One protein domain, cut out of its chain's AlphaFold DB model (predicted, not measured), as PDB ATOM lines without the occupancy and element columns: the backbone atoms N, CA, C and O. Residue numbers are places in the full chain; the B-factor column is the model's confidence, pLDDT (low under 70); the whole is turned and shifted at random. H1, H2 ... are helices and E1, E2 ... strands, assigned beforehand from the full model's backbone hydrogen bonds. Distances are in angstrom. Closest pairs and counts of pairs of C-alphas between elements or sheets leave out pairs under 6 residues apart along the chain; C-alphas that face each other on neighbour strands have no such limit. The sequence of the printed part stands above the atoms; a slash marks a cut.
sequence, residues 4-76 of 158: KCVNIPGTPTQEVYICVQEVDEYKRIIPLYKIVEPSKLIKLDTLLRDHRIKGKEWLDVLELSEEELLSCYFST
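AT A GLANCE: This is residues 4 to 76 of the 158 residues of an uncharacterized protein of Geoglobus ahangari (UniProt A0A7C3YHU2). A strongly twisted sheet of three strands makes one side of this domain, and three helices form an arc along the other. H1 and H3, the two ends of the arc, only graze the sheet, and H2 sits between them, off the sheet. The printed part has 73 residues, with three named strands and three named helices that follow each other along the chain as E1 E2 E3 H1 H2 H3; the sheet, E1 - E2 - E3, is antiparallel, and the class is mixed, helices and strands. It is compact, with a radius of gyration of the C-alphas of 12.0 A and spans of 35 by 24 by 21 A.

HOW THE PARTS SIT: Start with E1, residues 4 to 9, and E2, residues 15 to 23, an antiparallel hairpin with N 6 and O 18 at 2.9 A. E3, residues 26 to 31, continues the meander, each strand the antiparallel neighbour of the one before; N 21 and O 28 are 3.0 A apart. Next, H1, residues 38 to 49, only grazes the sheet with residues 41 to 48; its closest C-alphas to E2 are Leu 41 and Tyr 17, 7.9 A. With residues 40 to 44 alone it touches H2, residues 57 to 62, in a helical hairpin: a shallow tilt of 24 degrees, opposite ways, closest C-alphas Lys 40 and Leu 62 at 5.7 A. H3, residues 66 to 75, is apart from H1 and only grazes the sheet with residues 69 to 74; its closest C-alphas to E3 are Tyr 73 and Ile 30, 6.7 A. In H1, H2 and H3 every O i to N i+4 pair is within hydrogen-bond range.

IN THESE COORDINATES: Find C-alpha 4 at (307.457, 300.121, 241.083), where E1 begins. E2 is 24.5 A long and H1 16.6 A; H3 ends at C-alpha 75, (304.182, 284.687, 253.260).

THE WHOLE: The farthest C-alphas, Asp 24 and Asp 50, are 34.7 A apart. The printed part has no cut, and no link is long. Look for pLDDT under 70 at residues 6 to 16 and residue 54.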
ATOM      1  N   LYS A   4     308.057 298.780 241.165       79.38
ATOM      2  CA  LYS A   4     307.457 300.121 241.083       79.38
ATOM      3  C   LYS A   4     306.194 300.189 241.924       79.38
ATOM      4  O   LYS A   4     305.274 299.413 241.701       79.38
ATOM      5  N   CYS A   5     306.125 301.124 242.866       75.69
ATOM      6  CA  CYS A   5     304.900 301.375 243.618       75.69
ATOM      7  C   CYS A   5     304.014 302.354 242.846       75.69
ATOM      8  O   CYS A   5     304.470 303.428 242.454       75.69
ATOM      9  N   VAL A   6     302.758 301.980 242.626       69.38
ATOM     10  CA  VAL A   6     301.749 302.830 241.995       69.38
ATOM     11  C   VAL A   6     300.538 302.949 242.910       69.38
ATOM     12  O   VAL A   6     300.192 302.024 243.647       69.38
ATOM     13  N   ASN A   7     299.914 304.118 242.873       68.00
ATOM     14  CA  ASN A   7     298.643 304.355 243.530       68.00
ATOM     15  C   ASN A   7     297.528 304.046 242.524       68.00
ATOM     16  O   ASN A   7     297.524 304.614 241.428       68.00
ATOM     17  N   ILE A   8     296.632 303.121 242.867       61.00
ATOM     18  CA  ILE A   8     295.443 302.823 242.066       61.00
ATOM     19  C   ILE A   8     294.180 303.209 242.843       61.00
ATOM     20  O   ILE A   8     294.128 303.001 244.054       61.00
ATOM     21  N   PRO A   9     293.130 303.730 242.186       57.59
ATOM     22  CA  PRO A   9     291.839 303.930 242.840       57.59
ATOM     23  C   PRO A   9     291.299 302.610 243.414       57.59
ATOM     24  O   PRO A   9     291.349 301.582 242.736       57.59
ATOM     25  N   GLY A  10     290.757 302.617 244.636       55.03
ATOM     26  CA  GLY A  10     290.220 301.400 245.258       55.03
ATOM     27  C   GLY A  10     289.344 301.639 246.490       55.03
ATOM     28  O   GLY A  10     288.881 302.750 246.729       55.03
ATOM     29  N   THR A  11     289.058 300.571 247.235       46.12
ATOM     30  CA  THR A  11     288.326 300.562 248.517       46.12
ATOM     31  C   THR A  11     289.129 299.752 249.549       46.12
ATOM     32  O   THR A  11     289.857 298.843 249.145       46.12
ATOM     33  N   PRO A  12     289.042 300.023 250.875       42.53
ATOM     34  CA  PRO A  12     288.166 300.980 251.571       42.53
ATOM     35  C   PRO A  12     288.691 302.427 251.624       42.53
ATOM     36  O   PRO A  12     287.957 303.326 252.025       42.53
ATOM     37  N   THR A  13     289.932 302.672 251.219       45.97
ATOM     38  CA  THR A  13     290.503 304.014 251.028       45.97
ATOM     39  C   THR A  13     290.377 304.386 249.554       45.97
ATOM     40  O   THR A  13     290.548 303.505 248.725       45.97
ATOM     41  N   GLN A  14     290.097 305.653 249.211       49.62
ATOM     42  CA  GLN A  14     289.917 306.128 247.816       49.62
ATOM     43  C   GLN A  14     291.100 305.787 246.876       49.62
ATOM     44  O   GLN A  14     290.974 305.878 245.657       49.62
ATOM     45  N   GLU A  15     292.219 305.346 247.450       54.88
ATOM     46  CA  GLU A  15     293.497 305.013 246.841       54.88
ATOM     47  C   GLU A  15     294.092 303.775 247.544       54.88
ATOM     48  O   GLU A  15     294.067 303.676 248.777       54.88
ATOM     49  N   VAL A  16     294.593 302.807 246.772       61.91
ATOM     50  CA  VAL A  16     295.220 301.563 247.238       61.91
ATOM     51  C   VAL A  16     296.632 301.484 246.666       61.91
ATOM     52  O   VAL A  16     296.834 301.552 245.453       61.91
ATOM     53  N   TYR A  17     297.620 301.300 247.541       72.62
ATOM     54  CA  TYR A  17     299.004 301.117 247.115       72.62
ATOM     55  C   TYR A  17     299.259 299.681 246.687       72.62
ATOM     56  O   TYR A  17     299.098 298.738 247.470       72.62
ATOM     57  N   ILE A  18     299.710 299.535 245.448       80.38
ATOM     58  CA  ILE A  18     300.221 298.277 244.926       80.38
ATOM     59  C   ILE A  18     301.652 298.476 244.442       80.38
ATOM     60  O   ILE A  18     302.004 299.528 243.907       80.38
ATOM     61  N   CYS A  19     302.479 297.450 244.585       86.06
ATOM     62  CA  CYS A  19     303.749 297.396 243.878       86.06
ATOM     63  C   CYS A  19     303.640 296.454 242.688       86.06
ATOM     64  O   CYS A  19     303.069 295.373 242.788       86.06
ATOM     65  N   VAL A  20     304.193 296.874 241.559       86.00
ATOM     66  CA  VAL A  20     304.234 296.109 240.321       86.00
ATOM     67  C   VAL A  20     305.676 295.728 240.041       86.00
ATOM     68  O   VAL A  20     306.570 296.576 240.075       86.00
ATOM     69  N   GLN A  21     305.900 294.452 239.755       89.00
ATOM     70  CA  GLN A  21     307.194 293.924 239.340       89.00
ATOM     71  C   GLN A  21     307.004 293.100 238.072       89.00
ATOM     72  O   GLN A  21     306.160 292.209 238.043       89.00
ATOM     73  N   GLU A  22     307.778 293.364 237.023       87.62
ATOM     74  CA  GLU A  22     307.831 292.445 235.882       87.62
ATOM     75  C   GLU A  22     308.621 291.201 236.286       87.62
ATOM     76  O   GLU A  22     309.729 291.330 236.803       87.62
ATOM     77  N   VAL A  23     308.042 290.016 236.089       85.06
ATOM     78  CA  VAL A  23     308.584 288.713 236.492       85.06
ATOM     79  C   VAL A  23     308.229 287.694 235.422       85.06
ATOM     80  O   VAL A  23     307.066 287.585 235.067       85.06
ATOM     81  N   ASP A  24     309.210 286.937 234.927       79.50
ATOM     82  CA  ASP A  24     308.982 285.743 234.099       79.50
ATOM     83  C   ASP A  24     307.895 285.911 233.006       79.50
ATOM     84  O   ASP A  24     307.050 285.038 232.828       79.50
ATOM     85  N   GLU A  25     307.933 287.030 232.263       87.94
ATOM     86  CA  GLU A  25     306.990 287.398 231.185       87.94
ATOM     87  C   GLU A  25     305.571 287.807 231.632       87.94
ATOM     88  O   GLU A  25     304.681 287.918 230.791       87.94
ATOM     89  N   TYR A  26     305.328 288.065 232.917       89.88
ATOM     90  CA  TYR A  26     304.090 288.655 233.444       89.88
ATOM     91  C   TYR A  26     304.379 289.758 234.476       89.88
ATOM     92  O   TYR A  26     305.528 290.065 234.790       89.88
ATOM     93  N   LYS A  27     303.326 290.404 234.987       88.94
ATOM     94  CA  LYS A  27     303.427 291.403 236.059       88.94
ATOM     95  C   LYS A  27     302.938 290.811 237.375       88.94
ATOM     96  O   LYS A  27     301.787 290.391 237.471       88.94
ATOM     97  N   ARG A  28     303.792 290.816 238.395       90.69
ATOM     98  CA  ARG A  28     303.421 290.569 239.790       90.69
ATOM     99  C   ARG A  28     302.811 291.834 240.374       90.69
ATOM    100  O   ARG A  28     303.408 292.905 240.268       90.69
ATOM    101  N   ILE A  29     301.666 291.685 241.034       88.19
ATOM    102  CA  ILE A  29     300.996 292.749 241.779       88.19
ATOM    103  C   ILE A  29     301.087 292.419 243.269       88.19
ATOM    104  O   ILE A  29     300.573 291.401 243.725       88.19
ATOM    105  N   ILE A  30     301.731 293.298 244.028       89.44
ATOM    106  CA  ILE A  30     301.931 293.184 245.471       89.44
ATOM    107  C   ILE A  30     300.987 294.176 246.161       89.44
ATOM    108  O   ILE A  30     301.242 295.382 246.128       89.44
ATOM    109  N   PRO A  31     299.891 293.713 246.784       86.00
ATOM    110  CA  PRO A  31     298.960 294.587 247.487       86.00
ATOM    111  C   PRO A  31     299.540 295.021 248.840       86.00
ATOM    112  O   PRO A  31     299.469 294.268 249.814       86.00
ATOM    113  N   LEU A  32     300.075 296.246 248.938       86.06
ATOM    114  CA  LEU A  32     300.722 296.717 250.172       86.06
ATOM    115  C   LEU A  32     299.769 296.728 251.371       86.06
ATOM    116  O   LEU A  32     300.185 296.419 252.481       86.06
ATOM    117  N   TYR A  33     298.482 296.991 251.151       80.44
ATOM    118  CA  TYR A  33     297.457 296.984 252.202       80.44
ATOM    119  C   TYR A  33     297.236 295.627 252.886       80.44
ATOM    120  O   TYR A  33     296.632 295.582 253.954       80.44
ATOM    121  N   LYS A  34     297.707 294.523 252.291       81.88
ATOM    122  CA  LYS A  34     297.679 293.188 252.915       81.88
ATOM    123  C   LYS A  34     298.962 292.855 253.678       81.88
ATOM    124  O   LYS A  34     299.005 291.838 254.362       81.88
ATOM    125  N   ILE A  35     300.006 293.664 253.517       86.75
ATOM    126  CA  ILE A  35     301.363 293.391 254.010       86.75
ATOM    127  C   ILE A  35     301.768 294.386 255.097       86.75
ATOM    128  O   ILE A  35     302.474 294.041 256.038       86.75
ATOM    129  N   VAL A  36     301.321 295.627 254.956       85.62
ATOM    130  CA  VAL A  36     301.767 296.769 255.742       85.62
ATOM    131  C   VAL A  36     300.634 297.248 256.637       85.62
ATOM    132  O   VAL A  36     299.470 297.266 256.237       85.62
ATOM    133  N   GLU A  37     300.982 297.683 257.845       84.62
ATOM    134  CA  GLU A  37     300.017 298.257 258.774       84.62
ATOM    135  C   GLU A  37     299.332 299.518 258.210       84.62
ATOM    136  O   GLU A  37     299.992 300.366 257.595       84.62
ATOM    137  N   PRO A  38     298.030 299.722 258.489       82.75
ATOM    138  CA  PRO A  38     297.291 300.890 258.007       82.75
ATOM    139  C   PRO A  38     297.935 302.240 258.356       82.75
ATOM    140  O   PRO A  38     297.916 303.160 257.543       82.75
ATOM    141  N   SER A  39     298.544 302.365 259.539       83.62
ATOM    142  CA  SER A  39     299.221 303.587 260.006       83.62
ATOM    143  C   SER A  39     300.356 304.025 259.069       83.62
ATOM    144  O   SER A  39     300.469 305.206 258.728       83.62
ATOM    145  N   LYS A  40     301.166 303.069 258.601       85.69
ATOM    146  CA  LYS A  40     302.277 303.306 257.673       85.69
ATOM    147  C   LYS A  40     301.777 303.676 256.276       85.69
ATOM    148  O   LYS A  40     302.355 304.551 255.636       85.69
ATOM    149  N   LEU A  41     300.665 303.084 255.835       83.06
ATOM    150  CA  LEU A  41     300.029 303.420 254.556       83.06
ATOM    151  C   LEU A  41     299.437 304.834 254.553       83.06
ATOM    152  O   LEU A  41     299.598 305.554 253.575       83.06
ATOM    153  N   ILE A  42     298.822 305.267 255.658       81.88
ATOM    154  CA  ILE A  42     298.314 306.644 255.817       81.88
ATOM    155  C   ILE A  42     299.465 307.660 255.764       81.88
ATOM    156  O   ILE A  42     299.363 308.708 255.119       81.88
ATOM    157  N   LYS A  43     300.586 307.349 256.430       83.00
ATOM    158  CA  LYS A  43     301.797 308.178 256.384       83.00
ATOM    159  C   LYS A  43     302.347 308.269 254.959       83.00
ATOM    160  O   LYS A  43     302.684 309.363 254.511       83.00
ATOM    161  N   LEU A  44     302.405 307.142 254.250       82.19
ATOM    162  CA  LEU A  44     302.837 307.091 252.856       82.19
ATOM    163  C   LEU A  44     301.931 307.936 251.946       82.19
ATOM    164  O   LEU A  44     302.450 308.718 251.150       82.19
ATOM    165  N   ASP A  45     300.608 307.849 252.112       78.94
ATOM    166  CA  ASP A  45     299.639 308.642 251.343       78.94
ATOM    167  C   ASP A  45     299.838 310.141 251.510       78.94
ATOM    168  O   ASP A  45     299.985 310.880 250.535       78.94
ATOM    169  N   THR A  46     299.963 310.578 252.761       78.38
ATOM    170  CA  THR A  46     300.205 311.988 253.088       78.38
ATOM    171  C   THR A  46     301.464 312.513 252.389       78.38
ATOM    172  O   THR A  46     301.465 313.599 251.814       78.38
ATOM    173  N   LEU A  47     302.547 311.733 252.402       79.75
ATOM    174  CA  LEU A  47     303.831 312.162 251.850       79.75
ATOM    175  C   LEU A  47     303.889 312.103 250.315       79.75
ATOM    176  O   LEU A  47     304.574 312.928 249.702       79.75
ATOM    177  N   LEU A  48     303.171 311.164 249.691       75.94
ATOM    178  CA  LEU A  48     303.044 311.085 248.233       75.94
ATOM    179  C   LEU A  48     302.198 312.232 247.672       75.94
ATOM    180  O   LEU A  48     302.602 312.835 246.676       75.94
ATOM    181  N   ARG A  49     301.074 312.572 248.320       75.94
ATOM    182  CA  ARG A  49     300.225 313.714 247.925       75.94
ATOM    183  C   ARG A  49     300.967 315.041 247.995       75.94
ATOM    184  O   ARG A  49     300.824 315.872 247.107       75.94
ATOM    185  N   ASP A  50     301.822 315.200 249.000       78.56
ATOM    186  CA  ASP A  50     302.661 316.386 249.159       78.56
ATOM    187  C   ASP A  50     303.885 316.410 248.212       78.56
ATOM    188  O   ASP A  50     304.723 317.306 248.315       78.56
ATOM    189  N   HIS A  51     304.034 315.428 247.308       73.25
ATOM    190  CA  HIS A  51     305.188 315.262 246.408       73.25
ATOM    191  C   HIS A  51     306.557 315.229 247.123       73.25
ATOM    192  O   HIS A  51     307.584 315.576 246.531       73.25
ATOM    193  N   ARG A  52     306.589 314.809 248.396       70.25
ATOM    194  CA  ARG A  52     307.800 314.802 249.242       70.25
ATOM    195  C   ARG A  52     308.676 313.568 249.068       70.25
ATOM    196  O   ARG A  52     309.779 313.551 249.595       70.25
ATOM    197  N   ILE A  53     308.175 312.558 248.367       72.31
ATOM    198  CA  ILE A  53     308.846 311.279 248.141       72.31
ATOM    199  C   ILE A  53     308.961 311.064 246.635       72.31
ATOM    200  O   ILE A  53     307.971 311.196 245.908       72.31
ATOM    201  N   LYS A  54     310.158 310.718 246.161       69.06
ATOM    202  CA  LYS A  54     310.442 310.348 244.768       69.06
ATOM    203  C   LYS A  54     311.215 309.030 244.719       69.06
ATOM    204  O   LYS A  54     312.039 308.722 245.571       69.06
ATOM    205  N   GLY A  55     310.980 308.235 243.678       74.00
ATOM    206  CA  GLY A  55     311.715 306.981 243.488       74.00
ATOM    207  C   GLY A  55     311.392 305.937 244.564       74.00
ATOM    208  O   GLY A  55     310.230 305.579 244.721       74.00
ATOM    209  N   LYS A  56     312.414 305.414 245.261       75.75
ATOM    210  CA  LYS A  56     312.296 304.308 246.236       75.75
ATOM    211  C   LYS A  56     312.186 304.745 247.705       75.75
ATOM    212  O   LYS A  56     312.023 303.886 248.559       75.75
ATOM    213  N   GLU A  57     312.189 306.046 247.992       81.62
ATOM    214  CA  GLU A  57     312.092 306.616 249.355       81.62
ATOM    215  C   GLU A  57     310.825 306.175 250.127       81.62
ATOM    216  O   GLU A  57     310.746 306.282 251.348       81.62
ATOM    217  N   TRP A  58     309.809 305.649 249.433       82.88
ATOM    218  CA  TRP A  58     308.622 305.078 250.069       82.88
ATOM    219  C   TRP A  58     308.939 303.829 250.902       82.88
ATOM    220  O   TRP A  58     308.264 303.599 251.901       82.88
ATOM    221  N   LEU A  59     309.962 303.051 250.534       85.81
ATOM    222  CA  LEU A  59     310.411 301.889 251.307       85.81
ATOM    223  C   LEU A  59     310.899 302.312 252.699       85.81
ATOM    224  O   LEU A  59     310.506 301.710 253.699       85.81
ATOM    225  N   ASP A  60     311.636 303.423 252.777       85.81
ATOM    226  CA  ASP A  60     312.117 303.988 254.043       85.81
ATOM    227  C   ASP A  60     310.953 304.438 254.937       85.81
ATOM    228  O   ASP A  60     310.972 304.244 256.150       85.81
ATOM    229  N   VAL A  61     309.892 304.995 254.343       85.06
ATOM    230  CA  VAL A  61     308.679 305.404 255.074       85.06
ATOM    231  C   VAL A  61     307.919 304.214 255.645       85.06
ATOM    232  O   VAL A  61     307.332 304.329 256.725       85.06
ATOM    233  N   LEU A  62     307.923 303.094 254.924       86.00
ATOM    234  CA  LEU A  62     307.334 301.841 255.382       86.00
ATOM    235  C   LEU A  62     308.244 301.084 256.357       86.00
ATOM    236  O   LEU A  62     307.770 300.155 257.016       86.00
ATOM    237  N   GLU A  63     309.501 301.516 256.497       89.19
ATOM    238  CA  GLU A  63     310.551 300.844 257.267       89.19
ATOM    239  C   GLU A  63     310.742 299.399 256.783       89.19
ATOM    240  O   GLU A  63     310.761 298.461 257.576       89.19
ATOM    241  N   LEU A  64     310.799 299.224 255.460       89.12
ATOM    242  CA  LEU A  64     310.960 297.930 254.802       89.12
ATOM    243  C   LEU A  64     312.017 298.030 253.710       89.12
ATOM    244  O   LEU A  64     312.038 298.986 252.943       89.12
ATOM    245  N   SER A  65     312.838 296.998 253.572       90.19
ATOM    246  CA  SER A  65     313.624 296.765 252.361       90.19
ATOM    247  C   SER A  65     312.789 296.087 251.264       90.19
ATOM    248  O   SER A  65     311.722 295.518 251.511       90.19
ATOM    249  N   GLU A  66     313.285 296.111 250.022       88.56
ATOM    250  CA  GLU A  66     312.657 295.390 248.901       88.56
ATOM    251  C   GLU A  66     312.619 293.868 249.156       88.56
ATOM    252  O   GLU A  66     311.634 293.207 248.827       88.56
ATOM    253  N   GLU A  67     313.655 293.320 249.798       90.69
ATOM    254  CA  GLU A  67     313.742 291.901 250.162       90.69
ATOM    255  C   GLU A  67     312.725 291.521 251.244       90.69
ATOM    256  O   GLU A  67     312.028 290.514 251.105       90.69
ATOM    257  N   GLU A  68     312.584 292.340 252.289       92.12
ATOM    258  CA  GLU A  68     311.580 292.127 253.338       92.12
ATOM    259  C   GLU A  68     310.165 292.225 252.779       92.12
ATOM    260  O   GLU A  68     309.328 291.378 253.083       92.12
ATOM    261  N   LEU A  69     309.900 293.197 251.902       90.75
ATOM    262  CA  LEU A  69     308.598 293.332 251.256       90.75
ATOM    263  C   LEU A  69     308.234 292.084 250.440       90.75
ATOM    264  O   LEU A  69     307.110 291.585 250.541       90.75
ATOM    265  N   LEU A  70     309.176 291.564 249.648       92.06
ATOM    266  CA  LEU A  70     308.977 290.333 248.880       92.06
ATOM    267  C   LEU A  70     308.790 289.125 249.800       92.06
ATOM    268  O   LEU A  70     307.894 288.315 249.566       92.06
ATOM    269  N   SER A  71     309.581 289.024 250.868       93.94
ATOM    270  CA  SER A  71     309.441 287.973 251.880       93.94
ATOM    271  C   SER A  71     308.046 287.992 252.517       93.94
ATOM    272  O   SER A  71     307.349 286.973 252.542       93.94
ATOM    273  N   CYS A  72     307.575 289.169 252.938       93.06
ATOM    274  CA  CYS A  72     306.230 289.336 253.472       93.06
ATOM    275  C   CYS A  72     305.165 288.974 252.434       93.06
ATOM    276  O   CYS A  72     304.236 288.238 252.760       93.06
ATOM    277  N   TYR A  73     305.308 289.412 251.180       93.88
ATOM    278  CA  TYR A  73     304.387 289.046 250.106       93.88
ATOM    279  C   TYR A  73     304.285 287.525 249.925       93.88
ATOM    280  O   TYR A  73     303.177 286.984 249.952       93.88
ATOM    281  N   PHE A  74     305.412 286.818 249.834       94.94
ATOM    282  CA  PHE A  74     305.436 285.358 249.687       94.94
ATOM    283  C   PHE A  74     304.946 284.594 250.923       94.94
ATOM    284  O   PHE A  74     304.610 283.416 250.824       94.94
ATOM    285  N   SER A  75     304.832 285.257 252.075       93.50
ATOM    286  CA  SER A  75     304.182 284.687 253.260       93.50
ATOM    287  C   SER A  75     302.645 284.746 253.207       93.50
ATOM    288  O   SER A  75     301.976 283.960 253.893       93.50
ATOM    289  N   THR A  76     302.071 285.623 252.371       92.06
ATOM    290  CA  THR A  76     300.615 285.770 252.192       92.06
ATOM    291  C   THR A  76     300.010 284.617 251.376       92.06
ATOM    292  O   THR A  76     300.735 283.945 250.639       92.06
TER     293      THR A  76